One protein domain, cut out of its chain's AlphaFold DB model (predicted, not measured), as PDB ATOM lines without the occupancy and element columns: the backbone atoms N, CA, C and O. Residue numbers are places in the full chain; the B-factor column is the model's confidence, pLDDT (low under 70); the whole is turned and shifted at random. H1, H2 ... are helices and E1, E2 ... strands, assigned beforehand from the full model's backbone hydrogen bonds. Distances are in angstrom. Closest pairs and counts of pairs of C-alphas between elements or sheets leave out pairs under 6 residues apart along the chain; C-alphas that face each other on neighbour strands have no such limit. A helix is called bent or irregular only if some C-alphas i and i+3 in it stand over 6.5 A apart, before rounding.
ATOM      1  N   HIS A  11     -14.876 -52.773 -52.951       82.50
ATOM      2  CA  HIS A  11     -15.750 -53.130 -51.839       82.50
ATOM      3  C   HIS A  11     -15.125 -52.677 -50.497       82.50
ATOM      4  O   HIS A  11     -13.919 -52.878 -50.303       82.50
ATOM      5  N   PRO A  12     -15.900 -52.146 -49.527       81.00
ATOM      6  CA  PRO A  12     -15.373 -51.662 -48.243       81.00
ATOM      7  C   PRO A  12     -14.502 -52.680 -47.490       81.00
ATOM      8  O   PRO A  12     -13.501 -52.320 -46.872       81.00
ATOM      9  N   ALA A  13     -14.838 -53.970 -47.594       82.69
ATOM     10  CA  ALA A  13     -14.047 -55.055 -47.006       82.69
ATOM     11  C   ALA A  13     -12.626 -55.157 -47.597       82.69
ATOM     12  O   ALA A  13     -11.671 -55.426 -46.871       82.69
ATOM     13  N   THR A  14     -12.461 -54.907 -48.899       86.12
ATOM     14  CA  THR A  14     -11.154 -54.918 -49.568       86.12
ATOM     15  C   THR A  14     -10.302 -53.736 -49.115       86.12
ATOM     16  O   THR A  14      -9.120 -53.908 -48.827       86.12
ATOM     17  N   VAL A  15     -10.904 -52.551 -48.977       87.50
ATOM     18  CA  VAL A  15     -10.220 -51.357 -48.453       87.50
ATOM     19  C   VAL A  15      -9.764 -51.583 -47.007       87.50
ATOM     20  O   VAL A  15      -8.619 -51.282 -46.669       87.50
ATOM     21  N   ALA A  16     -10.613 -52.187 -46.168       87.00
ATOM     22  CA  ALA A  16     -10.262 -52.539 -44.793       87.00
ATOM     23  C   ALA A  16      -9.099 -53.544 -44.722       87.00
ATOM     24  O   ALA A  16      -8.182 -53.364 -43.919       87.00
ATOM     25  N   LEU A  17      -9.093 -54.564 -45.590       89.88
ATOM     26  CA  LEU A  17      -8.013 -55.550 -45.664       89.88
ATOM     27  C   LEU A  17      -6.682 -54.916 -46.093       89.88
ATOM     28  O   LEU A  17      -5.659 -55.171 -45.460       89.88
ATOM     29  N   VAL A  18      -6.683 -54.073 -47.131       93.69
ATOM     30  CA  VAL A  18      -5.474 -53.365 -47.592       93.69
ATOM     31  C   VAL A  18      -4.945 -52.430 -46.503       93.69
ATOM     32  O   VAL A  18      -3.743 -52.413 -46.248       93.69
ATOM     33  N   GLY A  19      -5.827 -51.710 -45.802       91.69
ATOM     34  CA  GLY A  19      -5.444 -50.868 -44.667       91.69
ATOM     35  C   GLY A  19      -4.838 -51.664 -43.506       91.69
ATOM     36  O   GLY A  19      -3.831 -51.250 -42.935       91.69
ATOM     37  N   ALA A  20      -5.400 -52.832 -43.179       92.56
ATOM     38  CA  ALA A  20      -4.846 -53.723 -42.158       92.56
ATOM     39  C   ALA A  20      -3.479 -54.297 -42.574       92.56
ATOM     40  O   ALA A  20      -2.549 -54.315 -41.768       92.56
ATOM     41  N   ALA A  21      -3.329 -54.708 -43.837       92.12
ATOM     42  CA  ALA A  21      -2.063 -55.192 -44.377       92.12
ATOM     43  C   ALA A  21      -0.979 -54.101 -44.366       92.12
ATOM     44  O   ALA A  21       0.155 -54.372 -43.974       92.12
ATOM     45  N   ALA A  22      -1.329 -52.864 -44.732       93.75
ATOM     46  CA  ALA A  22      -0.419 -51.725 -44.665       93.75
ATOM     47  C   ALA A  22       0.070 -51.479 -43.228       93.75
ATOM     48  O   ALA A  22       1.276 -51.409 -43.011       93.75
ATOM     49  N   ARG A  23      -0.836 -51.462 -42.239       93.56
ATOM     50  CA  ARG A  23      -0.475 -51.307 -40.817       93.56
ATOM     51  C   ARG A  23       0.442 -52.422 -40.317       93.56
ATOM     52  O   ARG A  23       1.430 -52.137 -39.649       93.56
ATOM     53  N   LEU A  24       0.179 -53.677 -40.691       97.75
ATOM     54  CA  LEU A  24       1.052 -54.803 -40.338       97.75
ATOM     55  C   LEU A  24       2.463 -54.634 -40.930       97.75
ATOM     56  O   LEU A  24       3.466 -54.915 -40.269       97.75
ATOM     57  N   VAL A  25       2.557 -54.170 -42.181       97.56
ATOM     58  CA  VAL A  25       3.844 -53.878 -42.830       97.56
ATOM     59  C   VAL A  25       4.557 -52.717 -42.132       97.56
ATOM     60  O   VAL A  25       5.755 -52.820 -41.865       97.56
ATOM     61  N   GLU A  26       3.845 -51.642 -41.799       94.50
ATOM     62  CA  GLU A  26       4.377 -50.489 -41.064       94.50
ATOM     63  C   GLU A  26       4.935 -50.895 -39.696       94.50
ATOM     64  O   GLU A  26       6.080 -50.567 -39.374       94.50
ATOM     65  N   GLU A  27       4.175 -51.672 -38.923       97.56
ATOM     66  CA  GLU A  27       4.607 -52.219 -37.635       97.56
ATOM     67  C   GLU A  27       5.864 -53.077 -37.795       97.56
ATOM     68  O   GLU A  27       6.853 -52.884 -37.081       97.56
ATOM     69  N   ARG A  28       5.891 -53.957 -38.804       97.81
ATOM     70  CA  ARG A  28       7.044 -54.825 -39.063       97.81
ATOM     71  C   ARG A  28       8.297 -54.046 -39.456       97.81
ATOM     72  O   ARG A  28       9.407 -54.424 -39.061       97.81
ATOM     73  N   LEU A  29       8.150 -52.988 -40.250       96.19
ATOM     74  CA  LEU A  29       9.253 -52.101 -40.624       96.19
ATOM     75  C   LEU A  29       9.751 -51.307 -39.415       96.19
ATOM     76  O   LEU A  29      10.965 -51.196 -39.220       96.19
ATOM     77  N   ALA A  30       8.840 -50.818 -38.573       92.19
ATOM     78  CA  ALA A  30       9.183 -50.122 -37.342       92.19
ATOM     79  C   ALA A  30       9.951 -51.032 -36.370       92.19
ATOM     80  O   ALA A  30      10.972 -50.611 -35.825       92.19
ATOM     81  N   ASP A  31       9.531 -52.290 -36.212       96.75
ATOM     82  CA  ASP A  31      10.235 -53.289 -35.399       96.75
ATOM     83  C   ASP A  31      11.625 -53.603 -35.934       96.75
ATOM     84  O   ASP A  31      12.598 -53.635 -35.177       96.75
ATOM     85  N   ARG A  32      11.753 -53.806 -37.251       95.81
ATOM     86  CA  ARG A  32      13.064 -54.028 -37.873       95.81
ATOM     87  C   ARG A  32      13.998 -52.846 -37.658       95.81
ATOM     88  O   ARG A  32      15.176 -53.064 -37.379       95.81
ATOM     89  N   MET A  33      13.484 -51.625 -37.788       91.44
ATOM     90  CA  MET A  33      14.256 -50.408 -37.567       91.44
ATOM     91  C   MET A  33      14.689 -50.287 -36.104       91.44
ATOM     92  O   MET A  33      15.869 -50.068 -35.862       91.44
ATOM     93  N   ARG A  34      13.786 -50.516 -35.140       92.25
ATOM     94  CA  ARG A  34      14.124 -50.540 -33.705       92.25
ATOM     95  C   ARG A  34      15.207 -51.571 -33.401       92.25
ATOM     96  O   ARG A  34      16.226 -51.219 -32.824       92.25
ATOM     97  N   ALA A  35      15.048 -52.802 -33.886       95.06
ATOM     98  CA  ALA A  35      16.031 -53.859 -33.676       95.06
ATOM     99  C   ALA A  35      17.393 -53.539 -34.320       95.06
ATOM    100  O   ALA A  35      18.434 -53.913 -33.786       95.06
ATOM    101  N   ALA A  36      17.413 -52.874 -35.481       91.94
ATOM    102  CA  ALA A  36      18.653 -52.407 -36.095       91.94
ATOM    103  C   ALA A  36      19.305 -51.282 -35.278       91.94
ATOM    104  O   ALA A  36      20.500 -51.350 -34.998       91.94
ATOM    105  N   ASP A  37      18.515 -50.301 -34.847       93.94
ATOM    106  CA  ASP A  37      18.962 -49.194 -34.007       93.94
ATOM    107  C   ASP A  37      19.525 -49.695 -32.663       93.94
ATOM    108  O   ASP A  37      20.556 -49.202 -32.204       93.94
ATOM    109  N   ASP A  38      18.890 -50.699 -32.050       94.81
ATOM    110  CA  ASP A  38      19.339 -51.330 -30.803       94.81
ATOM    111  C   ASP A  38      20.699 -52.008 -30.982       94.81
ATOM    112  O   ASP A  38      21.615 -51.746 -30.201       94.81
ATOM    113  N   ARG A  39      20.887 -52.772 -32.070       95.62
ATOM    114  CA  ARG A  39      22.189 -53.378 -32.403       95.62
ATOM    115  C   ARG A  39      23.286 -52.330 -32.591       95.62
ATOM    116  O   ARG A  39      24.413 -52.527 -32.137       95.62
ATOM    117  N   LEU A  40      22.977 -51.211 -33.251       94.12
ATOM    118  CA  LEU A  40      23.933 -50.116 -33.432       94.12
ATOM    119  C   LEU A  40      24.260 -49.427 -32.097       94.12
ATOM    120  O   LEU A  40      25.428 -49.126 -31.844       94.12
ATOM    121  N   ARG A  41      23.271 -49.211 -31.218       93.19
ATOM    122  CA  ARG A  41      23.516 -48.664 -29.871       93.19
ATOM    123  C   ARG A  41      24.369 -49.585 -29.020       93.19
ATOM    124  O   ARG A  41      25.290 -49.099 -28.375       93.19
ATOM    125  N   GLU A  42      24.095 -50.881 -29.025       94.94
ATOM    126  CA  GLU A  42      24.868 -51.851 -28.251       94.94
ATOM    127  C   GLU A  42      26.326 -51.909 -28.732       94.94
ATOM    128  O   GLU A  42      27.259 -51.845 -27.933       94.94
ATOM    129  N   ARG A  43      26.539 -51.925 -30.054       95.94
ATOM    130  CA  ARG A  43      27.877 -52.003 -30.656       95.94
ATOM    131  C   ARG A  43      28.693 -50.715 -30.502       95.94
ATOM    132  O   ARG A  43      29.897 -50.784 -30.244       95.94
ATOM    133  N   TYR A  44      28.070 -49.550 -30.689       93.00
ATOM    134  CA  TYR A  44      28.782 -48.271 -30.812       93.00
ATOM    135  C   TYR A  44      28.521 -47.280 -29.674       93.00
ATOM    136  O   TYR A  44      29.230 -46.281 -29.564       93.00
ATOM    137  N   GLY A  45      27.551 -47.542 -28.797       89.38
ATOM    138  CA  GLY A  45      27.157 -46.627 -27.720       89.38
ATOM    139  C   GLY A  45      28.305 -46.263 -26.781       89.38
ATOM    140  O   GLY A  45      28.385 -45.126 -26.330       89.38
ATOM    141  N   ARG A  46      29.261 -47.177 -26.579       89.06
ATOM    142  CA  ARG A  46      30.473 -46.940 -25.774       89.06
ATOM    143  C   ARG A  46      31.371 -45.805 -26.282       89.06
ATOM    144  O   ARG A  46      32.186 -45.300 -25.521       89.06
ATOM    145  N   TYR A  47      31.259 -45.421 -27.555       85.38
ATOM    146  CA  TYR A  47      32.051 -44.332 -28.138       85.38
ATOM    147  C   TYR A  47      31.398 -42.950 -27.963       85.38
ATOM    148  O   TYR A  47      32.011 -41.925 -28.281       85.38
ATOM    149  N   VAL A  48      30.161 -42.917 -27.461       87.12
ATOM    150  CA  VAL A  48      29.435 -41.691 -27.133       87.12
ATOM    151  C   VAL A  48      29.906 -41.206 -25.763       87.12
ATOM    152  O   VAL A  48      29.575 -41.796 -24.741       87.12
ATOM    153  N   GLY A  49      30.695 -40.133 -25.749       79.25
ATOM    154  CA  GLY A  49      31.152 -39.465 -24.530       79.25
ATOM    155  C   GLY A  49      30.669 -38.016 -24.468       79.25
ATOM    156  O   GLY A  49      30.505 -37.378 -25.510       79.25
ATOM    157  N   GLY A  50      30.464 -37.502 -23.251       78.81
ATOM    158  CA  GLY A  50      30.027 -36.121 -23.011       78.81
ATOM    159  C   GLY A  50      28.735 -35.772 -23.757       78.81
ATOM    160  O   GLY A  50      27.777 -36.542 -23.743       78.81
ATOM    161  N   ASP A  51      28.747 -34.638 -24.458       79.31
ATOM    162  CA  ASP A  51      27.625 -34.138 -25.270       79.31
ATOM    163  C   ASP A  51      27.557 -34.741 -26.690       79.31
ATOM    164  O   ASP A  51      26.855 -34.225 -27.563       79.31
ATOM    165  N   GLY A  52      28.291 -35.826 -26.952       87.00
ATOM    166  CA  GLY A  52      28.313 -36.496 -28.251       87.00
ATOM    167  C   GLY A  52      26.995 -37.194 -28.606       87.00
ATOM    168  O   GLY A  52      26.242 -37.641 -27.738       87.00
ATOM    169  N   LEU A  53      26.733 -37.329 -29.905       93.50
ATOM    170  CA  LEU A  53      25.579 -38.029 -30.466       93.50
ATOM    171  C   LEU A  53      26.030 -39.224 -31.303       93.50
ATOM    172  O   LEU A  53      27.014 -39.149 -32.035       93.50
ATOM    173  N   LEU A  54      25.258 -40.304 -31.239       94.75
ATOM    174  CA  LEU A  54      25.373 -41.436 -32.156       94.75
ATOM    175  C   LEU A  54      24.322 -41.291 -33.247       94.75
ATOM    176  O   LEU A  54      23.131 -41.252 -32.934       94.75
ATOM    177  N   VAL A  55      24.737 -41.230 -34.508       95.12
ATOM    178  CA  VAL A  55      23.842 -40.938 -35.633       95.12
ATOM    179  C   VAL A  55      24.008 -41.988 -36.731       95.12
ATOM    180  O   VAL A  55      25.124 -42.365 -37.071       95.12
ATOM    181  N   THR A  56      22.907 -42.495 -37.289       94.06
ATOM    182  CA  THR A  56      22.964 -43.410 -38.446       94.06
ATOM    183  C   THR A  56      23.357 -42.667 -39.721       94.06
ATOM    184  O   THR A  56      23.217 -41.449 -39.800       94.06
ATOM    185  N   ALA A  57      23.743 -43.391 -40.775       88.88
ATOM    186  CA  ALA A  57      23.979 -42.795 -42.095       88.88
ATOM    187  C   ALA A  57      22.753 -42.062 -42.680       88.88
ATOM    188  O   ALA A  57      22.898 -41.138 -43.471       88.88
ATOM    189  N   THR A  58      21.534 -42.419 -42.250       88.50
ATOM    190  CA  THR A  58      20.294 -41.707 -42.631       88.50
ATOM    191  C   THR A  58      20.000 -40.482 -41.757       88.50
ATOM    192  O   THR A  58      18.925 -39.882 -41.851       88.50
ATOM    193  N   GLY A  59      20.906 -40.149 -40.837       90.69
ATOM    194  CA  GLY A  59      20.784 -39.003 -39.951       90.69
ATOM    195  C   GLY A  59      19.962 -39.237 -38.685       90.69
ATOM    196  O   GLY A  59      19.739 -38.296 -37.931       90.69
ATOM    197  N   ARG A  60      19.469 -40.452 -38.416       92.25
ATOM    198  CA  ARG A  60      18.678 -40.728 -37.200       92.25
ATOM    199  C   ARG A  60      19.586 -40.747 -35.970       92.25
ATOM    200  O   ARG A  60      20.539 -41.521 -35.942       92.25
ATOM    201  N   VAL A  61      19.266 -39.951 -34.949       94.00
ATOM    202  CA  VAL A  61      20.010 -39.919 -33.682       94.00
ATOM    203  C   VAL A  61      19.569 -41.072 -32.780       94.00
ATOM    204  O   VAL A  61      18.415 -41.139 -32.348       94.00
ATOM    205  N   LEU A  62      20.505 -41.969 -32.480       92.75
ATOM    206  CA  LEU A  62      20.289 -43.173 -31.685       92.75
ATOM    207  C   LEU A  62      20.583 -42.964 -30.196       92.75
ATOM    208  O   LEU A  62      19.843 -43.478 -29.360       92.75
ATOM    209  N   ALA A  63      21.642 -42.229 -29.854       91.19
ATOM    210  CA  ALA A  63      22.094 -42.020 -28.476       91.19
ATOM    211  C   ALA A  63      22.757 -40.642 -28.301       91.19
ATOM    212  O   ALA A  63      23.038 -39.962 -29.287       91.19
ATOM    213  N   GLY A  64      22.997 -40.247 -27.046       87.25
ATOM    214  CA  GLY A  64      23.554 -38.944 -26.667       87.25
ATOM    215  C   GLY A  64      22.589 -38.099 -25.834       87.25
ATOM    216  O   GLY A  64      21.692 -38.642 -25.166       87.25
ATOM    217  N   ALA A  65      22.776 -36.776 -25.877       80.31
ATOM    218  CA  ALA A  65      21.971 -35.810 -25.132       80.31
ATOM    219  C   ALA A  65      20.467 -35.949 -25.440       80.31
ATOM    220  O   ALA A  65      20.048 -36.056 -26.596       80.31
ATOM    221  N   ALA A  66      19.641 -35.936 -24.388       80.88
ATOM    222  CA  ALA A  66      18.217 -36.277 -24.461       80.88
ATOM    223  C   ALA A  66      17.435 -35.437 -25.485       80.88
ATOM    224  O   ALA A  66      16.594 -35.980 -26.195       80.88
ATOM    225  N   ARG A  67      17.786 -34.150 -25.634       84.88
ATOM    226  CA  ARG A  67      17.166 -33.207 -26.585       84.88
ATOM    227  C   ARG A  67      17.259 -33.628 -28.058       84.88
ATOM    228  O   ARG A  67      16.497 -33.141 -28.890       84.88
ATOM    229  N   TRP A  68      18.193 -34.518 -28.386       84.12
ATOM    230  CA  TRP A  68      18.438 -34.987 -29.749       84.12
ATOM    231  C   TRP A  68      17.907 -36.391 -30.019       84.12
ATOM    232  O   TRP A  68      17.811 -36.783 -31.180       84.12
ATOM    233  N   ARG A  69      17.543 -37.157 -28.983       81.38
ATOM    234  CA  ARG A  69      17.102 -38.550 -29.145       81.38
ATOM    235  C   ARG A  69      15.855 -38.621 -30.020       81.38
ATOM    236  O   ARG A  69      14.901 -37.878 -29.818       81.38
ATOM    237  N   GLY A  70      15.878 -39.508 -31.014       79.69
ATOM    238  CA  GLY A  70      14.770 -39.682 -31.958       79.69
ATOM    239  C   GLY A  70      14.654 -38.590 -33.028       79.69
ATOM    240  O   GLY A  70      13.869 -38.755 -33.963       79.69
ATOM    241  N   ARG A  71      15.451 -37.512 -32.956       87.81
ATOM    242  CA  ARG A  71      15.524 -36.493 -34.012       87.81
ATOM    243  C   ARG A  71      16.382 -36.972 -35.185       87.81
ATOM    244  O   ARG A  71      17.080 -37.989 -35.111       87.81
ATOM    245  N   ARG A  72      16.317 -36.222 -36.287       90.31
ATOM    246  CA  ARG A  72      17.184 -36.399 -37.454       90.31
ATOM    247  C   ARG A  72      18.129 -35.214 -37.610       90.31
ATOM    248  O   ARG A  72      17.730 -34.074 -37.388       90.31
ATOM    249  N   VAL A  73      19.359 -35.510 -38.003       89.25
ATOM    250  CA  VAL A  73      20.432 -34.559 -38.291       89.25
ATOM    251  C   VAL A  73      21.023 -34.931 -39.648       89.25
ATOM    252  O   VAL A  73      21.292 -36.103 -39.894       89.25
ATOM    253  N   GLY A  74      21.208 -33.962 -40.542       87.69
ATOM    254  CA  GLY A  74      21.870 -34.207 -41.825       87.69
ATOM    255  C   GLY A  74      23.360 -34.459 -41.609       87.69
ATOM    256  O   GLY A  74      24.056 -33.577 -41.115       87.69
ATOM    257  N   VAL A  75      23.845 -35.650 -41.965       87.06
ATOM    258  CA  VAL A  75      25.262 -36.011 -41.829       87.06
ATOM    259  C   VAL A  75      25.880 -36.196 -43.218       87.06
ATOM    260  O   VAL A  75      25.301 -36.919 -44.031       87.06
ATOM    261  N   PRO A  76      27.029 -35.565 -43.524       82.12
ATOM    262  CA  PRO A  76      27.732 -35.797 -44.782       82.12
ATOM    263  C   PRO A  76      28.190 -37.254 -44.907       82.12
ATOM    264  O   PRO A  76      28.692 -37.828 -43.943       82.12
ATOM    265  N   ALA A  77      28.080 -37.843 -46.101       79.12
ATOM    266  CA  ALA A  77      28.394 -39.260 -46.326       79.12
ATOM    267  C   ALA A  77      29.845 -39.644 -45.972       79.12
ATOM    268  O   ALA A  77      30.094 -40.752 -45.510       79.12
ATOM    269  N   SER A  78      30.800 -38.727 -46.149       82.62
ATOM    270  CA  SER A  78      32.214 -38.905 -45.782       82.62
ATOM    271  C   SER A  78      32.535 -38.507 -44.335       82.62
ATOM    272  O   SER A  78      33.689 -38.578 -43.921       82.62
ATOM    273  N   GLY A  79      31.546 -38.026 -43.578       85.25
ATOM    274  CA  GLY A  79      31.769 -37.262 -42.355       85.25
ATOM    275  C   GLY A  79      32.248 -35.836 -42.643       85.25
ATOM    276  O   GLY A  79      32.277 -35.386 -43.791       85.25
ATOM    277  N   GLY A  80      32.606 -35.112 -41.587       83.81
ATOM    278  CA  GLY A  80      33.030 -33.716 -41.650       83.81
ATOM    279  C   GLY A  80      32.134 -32.782 -40.842       83.81
ATOM    280  O   GLY A  80      31.335 -33.213 -40.012       83.81
ATOM    281  N   ARG A  81      32.322 -31.476 -41.030       87.31
ATOM    282  CA  ARG A  81      31.590 -30.457 -40.267       87.31
ATOM    283  C   ARG A  81      30.131 -30.384 -40.716       87.31
ATOM    284  O   ARG A  81      29.840 -30.481 -41.905       87.31
ATOM    285  N   LEU A  82      29.236 -30.159 -39.763       86.62
ATOM    286  CA  LEU A  82      27.819 -29.906 -39.992       86.62
ATOM    287  C   LEU A  82      27.292 -28.865 -39.004       86.62
ATOM    288  O   LEU A  82      27.878 -28.639 -37.946       86.62
ATOM    289  N   VAL A  83      26.159 -28.266 -39.346       88.00
ATOM    290  CA  VAL A  83      25.399 -27.406 -38.439       88.00
ATOM    291  C   VAL A  83      24.241 -28.226 -37.884       88.00
ATOM    292  O   VAL A  83      23.462 -28.815 -38.637       88.00
ATOM    293  N   LEU A  84      24.155 -28.307 -36.561       86.88
ATOM    294  CA  LEU A  84      23.044 -28.942 -35.872       86.88
ATOM    295  C   LEU A  84      21.784 -28.065 -35.968       86.88
ATOM    296  O   LEU A  84      21.882 -26.854 -36.154       86.88
ATOM    297  N   PRO A  85      20.574 -28.634 -35.809       84.44
ATOM    298  CA  PRO A  85      19.330 -27.861 -35.859       84.44
ATOM    299  C   PRO A  85      19.196 -26.712 -34.843       84.44
ATOM    300  O   PRO A  85      18.277 -25.914 -34.974       84.44
ATOM    301  N   ASP A  86      20.051 -26.646 -33.820       82.88
ATOM    302  CA  ASP A  86      20.125 -25.550 -32.844       82.88
ATOM    303  C   ASP A  86      21.106 -24.438 -33.267       82.88
ATOM    304  O   ASP A  86      21.324 -23.490 -32.520       82.88
ATOM    305  N   GLY A  87      21.700 -24.550 -34.460       83.56
ATOM    306  CA  GLY A  87      22.718 -23.639 -34.979       83.56
ATOM    307  C   GLY A  87      24.141 -23.962 -34.514       83.56
ATOM    308  O   GLY A  87      25.085 -23.344 -35.002       83.56
ATOM    309  N   GLY A  88      24.326 -24.934 -33.614       86.12
ATOM    310  CA  GLY A  88      25.644 -25.328 -33.126       86.12
ATOM    311  C   GLY A  88      26.479 -26.016 -34.206       86.12
ATOM    312  O   GLY A  88      25.985 -26.880 -34.934       86.12
ATOM    313  N   LEU A  89      27.766 -25.673 -34.299       86.25
ATOM    314  CA  LEU A  89      28.691 -26.386 -35.175       86.25
ATOM    315  C   LEU A  89      29.058 -27.737 -34.549       86.25
ATOM    316  O   LEU A  89      29.293 -27.852 -33.344       86.25
ATOM    317  N   ALA A  90      29.107 -28.775 -35.374       90.44
ATOM    318  CA  ALA A  90      29.503 -30.109 -34.961       90.44
ATOM    319  C   ALA A  90      30.392 -30.780 -36.012       90.44
ATOM    320  O   ALA A  90      30.404 -30.401 -37.183       90.44
ATOM    321  N   LEU A  91      31.139 -31.792 -35.585       90.38
ATOM    322  CA  LEU A  91      31.923 -32.668 -36.447       90.38
ATOM    323  C   LEU A  91      31.314 -34.069 -36.416       90.38
ATOM    324  O   LEU A  91      31.124 -34.622 -35.338       90.38
ATOM    325  N   ALA A  92      31.024 -34.624 -37.591       93.25
ATOM    326  CA  ALA A  92      30.648 -36.017 -37.771       93.25
ATOM    327  C   ALA A  92      31.872 -36.854 -38.146       93.25
ATOM    328  O   ALA A  92      32.430 -36.698 -39.232       93.25
ATOM    329  N   GLU A  93      32.254 -37.773 -37.268       89.38
ATOM    330  CA  GLU A  93      33.323 -38.739 -37.508       89.38
ATOM    331  C   GLU A  93      32.704 -40.098 -37.878       89.38
ATOM    332  O   GLU A  93      31.904 -40.625 -37.097       89.38
ATOM    333  N   PRO A  94      33.025 -40.676 -39.051       92.25
ATOM    334  CA  PRO A  94      32.540 -42.000 -39.423       92.25
ATOM    335  C   PRO A  94      33.216 -43.075 -38.567       92.25
ATOM    336  O   PRO A  94      34.441 -43.162 -38.500       92.25
ATOM    337  N   VAL A  95      32.411 -43.927 -37.937       91.06
ATOM    338  CA  VAL A  95      32.870 -45.041 -37.102       91.06
ATOM    339  C   VAL A  95      32.082 -46.289 -37.470       91.06
ATOM    340  O   VAL A  95      30.981 -46.525 -36.980       91.06
ATOM    341  N   GLY A  96      32.650 -47.114 -38.348       90.06
ATOM    342  CA  GLY A  96      31.949 -48.283 -38.875       90.06
ATOM    343  C   GLY A  96      30.688 -47.879 -39.645       90.06
ATOM    344  O   GLY A  96      30.778 -47.202 -40.660       90.06
ATOM    345  N   GLU A  97      29.518 -48.296 -39.158       90.75
ATOM    346  CA  GLU A  97      28.213 -48.092 -39.816       90.75
ATOM    347  C   GLU A  97      27.476 -46.816 -39.347       90.75
ATOM    348  O   GLU A  97      26.329 -46.562 -39.728       90.75
ATOM    349  N   VAL A  98      28.106 -46.021 -38.480       94.94
ATOM    350  CA  VAL A  98      27.506 -44.865 -37.799       94.94
ATOM    351  C   VAL A  98      28.429 -43.655 -37.841       94.94
ATOM    352  O   VAL A  98      29.607 -43.749 -38.178       94.94
ATOM    353  N   PHE A  99      27.892 -42.513 -37.433       94.88
ATOM    354  CA  PHE A  99      28.634 -41.288 -37.199       94.88
ATOM    355  C   PHE A  99      28.594 -40.920 -35.720       94.88
ATOM    356  O   PHE A  99      27.536 -40.952 -35.085       94.88
ATOM    357  N   LEU A 100      29.748 -40.530 -35.182       93.44
ATOM    358  CA  LEU A 100      29.839 -39.834 -33.905       93.44
ATOM    359  C   LEU A 100      29.821 -38.337 -34.184       93.44
ATOM    360  O   LEU A 100      30.732 -37.815 -34.820       93.44
ATOM    361  N   VAL A 101      28.778 -37.654 -33.722       93.56
ATOM    362  CA  VAL A 101      28.629 -36.209 -33.894       93.56
ATOM    363  C   VAL A 101      28.975 -35.518 -32.587       93.56
ATOM    364  O   VAL A 101      28.338 -35.767 -31.567       93.56
ATOM    365  N   ARG A 102      29.992 -34.659 -32.600       90.81
ATOM    366  CA  ARG A 102      30.454 -33.918 -31.418       90.81
ATOM    367  C   ARG A 102      30.353 -32.429 -31.685       90.81
ATOM    368  O   ARG A 102      30.745 -31.986 -32.763       90.81
ATOM    369  N   HIS A 103      29.838 -31.673 -30.717       87.56
ATOM    370  CA  HIS A 103      29.906 -30.217 -30.780       87.56
ATOM    371  C   HIS A 103      31.370 -29.798 -30.920       87.56
ATOM    372  O   HIS A 103      32.246 -30.314 -30.224       87.56
ATOM    373  N   VAL A 104      31.619 -28.890 -31.852       85.12
ATOM    374  CA  VAL A 104      32.912 -28.238 -32.000       85.12
ATOM    375  C   VAL A 104      32.680 -26.752 -31.860       85.12
ATOM    376  O   VAL A 104      31.708 -26.217 -32.397       85.12
TER     377      VAL A 104
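Overview. This is residues 11 to 104 of the 266 residues of an uncharacterized protein of Actinomadura namibiensis (UniProt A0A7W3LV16). A strongly twisted five-stranded sheet makes a compact head, and the long helix H1 packs on it with residues 34 to 47, while residues 11 to 33 stick out as an arm. The 94 printed residues hold H1, then E1 to E5; the sheet's order is E2 E1 E5 E4 E3, antiparallel, the class mixed. The whole is loose, radius of gyration of the C-alphas 17.0 A, spanning 58 by 28 by 25 A.

Arrangement. E3, residues 80 to 83, E4, 89 to 95, and E5, 98 to 103, form a meander, each the antiparallel neighbour of the one before. Within hydrogen-bond range are N 82 and O 90, 2.8 A, and N 93 and O 100, 2.9 A. E1, residues 53 to 56, is E5's other neighbour, with N 53 and O 101 at 2.8 A; E2, 61 to 63, is E1's, with N 62 and O 54 at 2.8 A. H1, residues 12 to 47, is on one face, making two layers; its closest C-alphas to E2 are Asp 37 and Leu 62, 6.6 A. In H1, 30 of 32 O i to N i+4 pairs are within range.

Along the chain. H1, 52.0 A long, begins at C-alpha 12 (-15.373, -51.662, -48.243) and is irregular, C-alphas 43 and 46 being 7.5 A apart. E5 ends at C-alpha 103 (29.906, -30.217, -30.780).

Size, cuts and confidence. The C-alphas farthest apart, His 11 and Val 104, are 58.1 A apart. The printed part has no cut. The E2 to E3 link is long. No printed residue is under 70 in pLDDT.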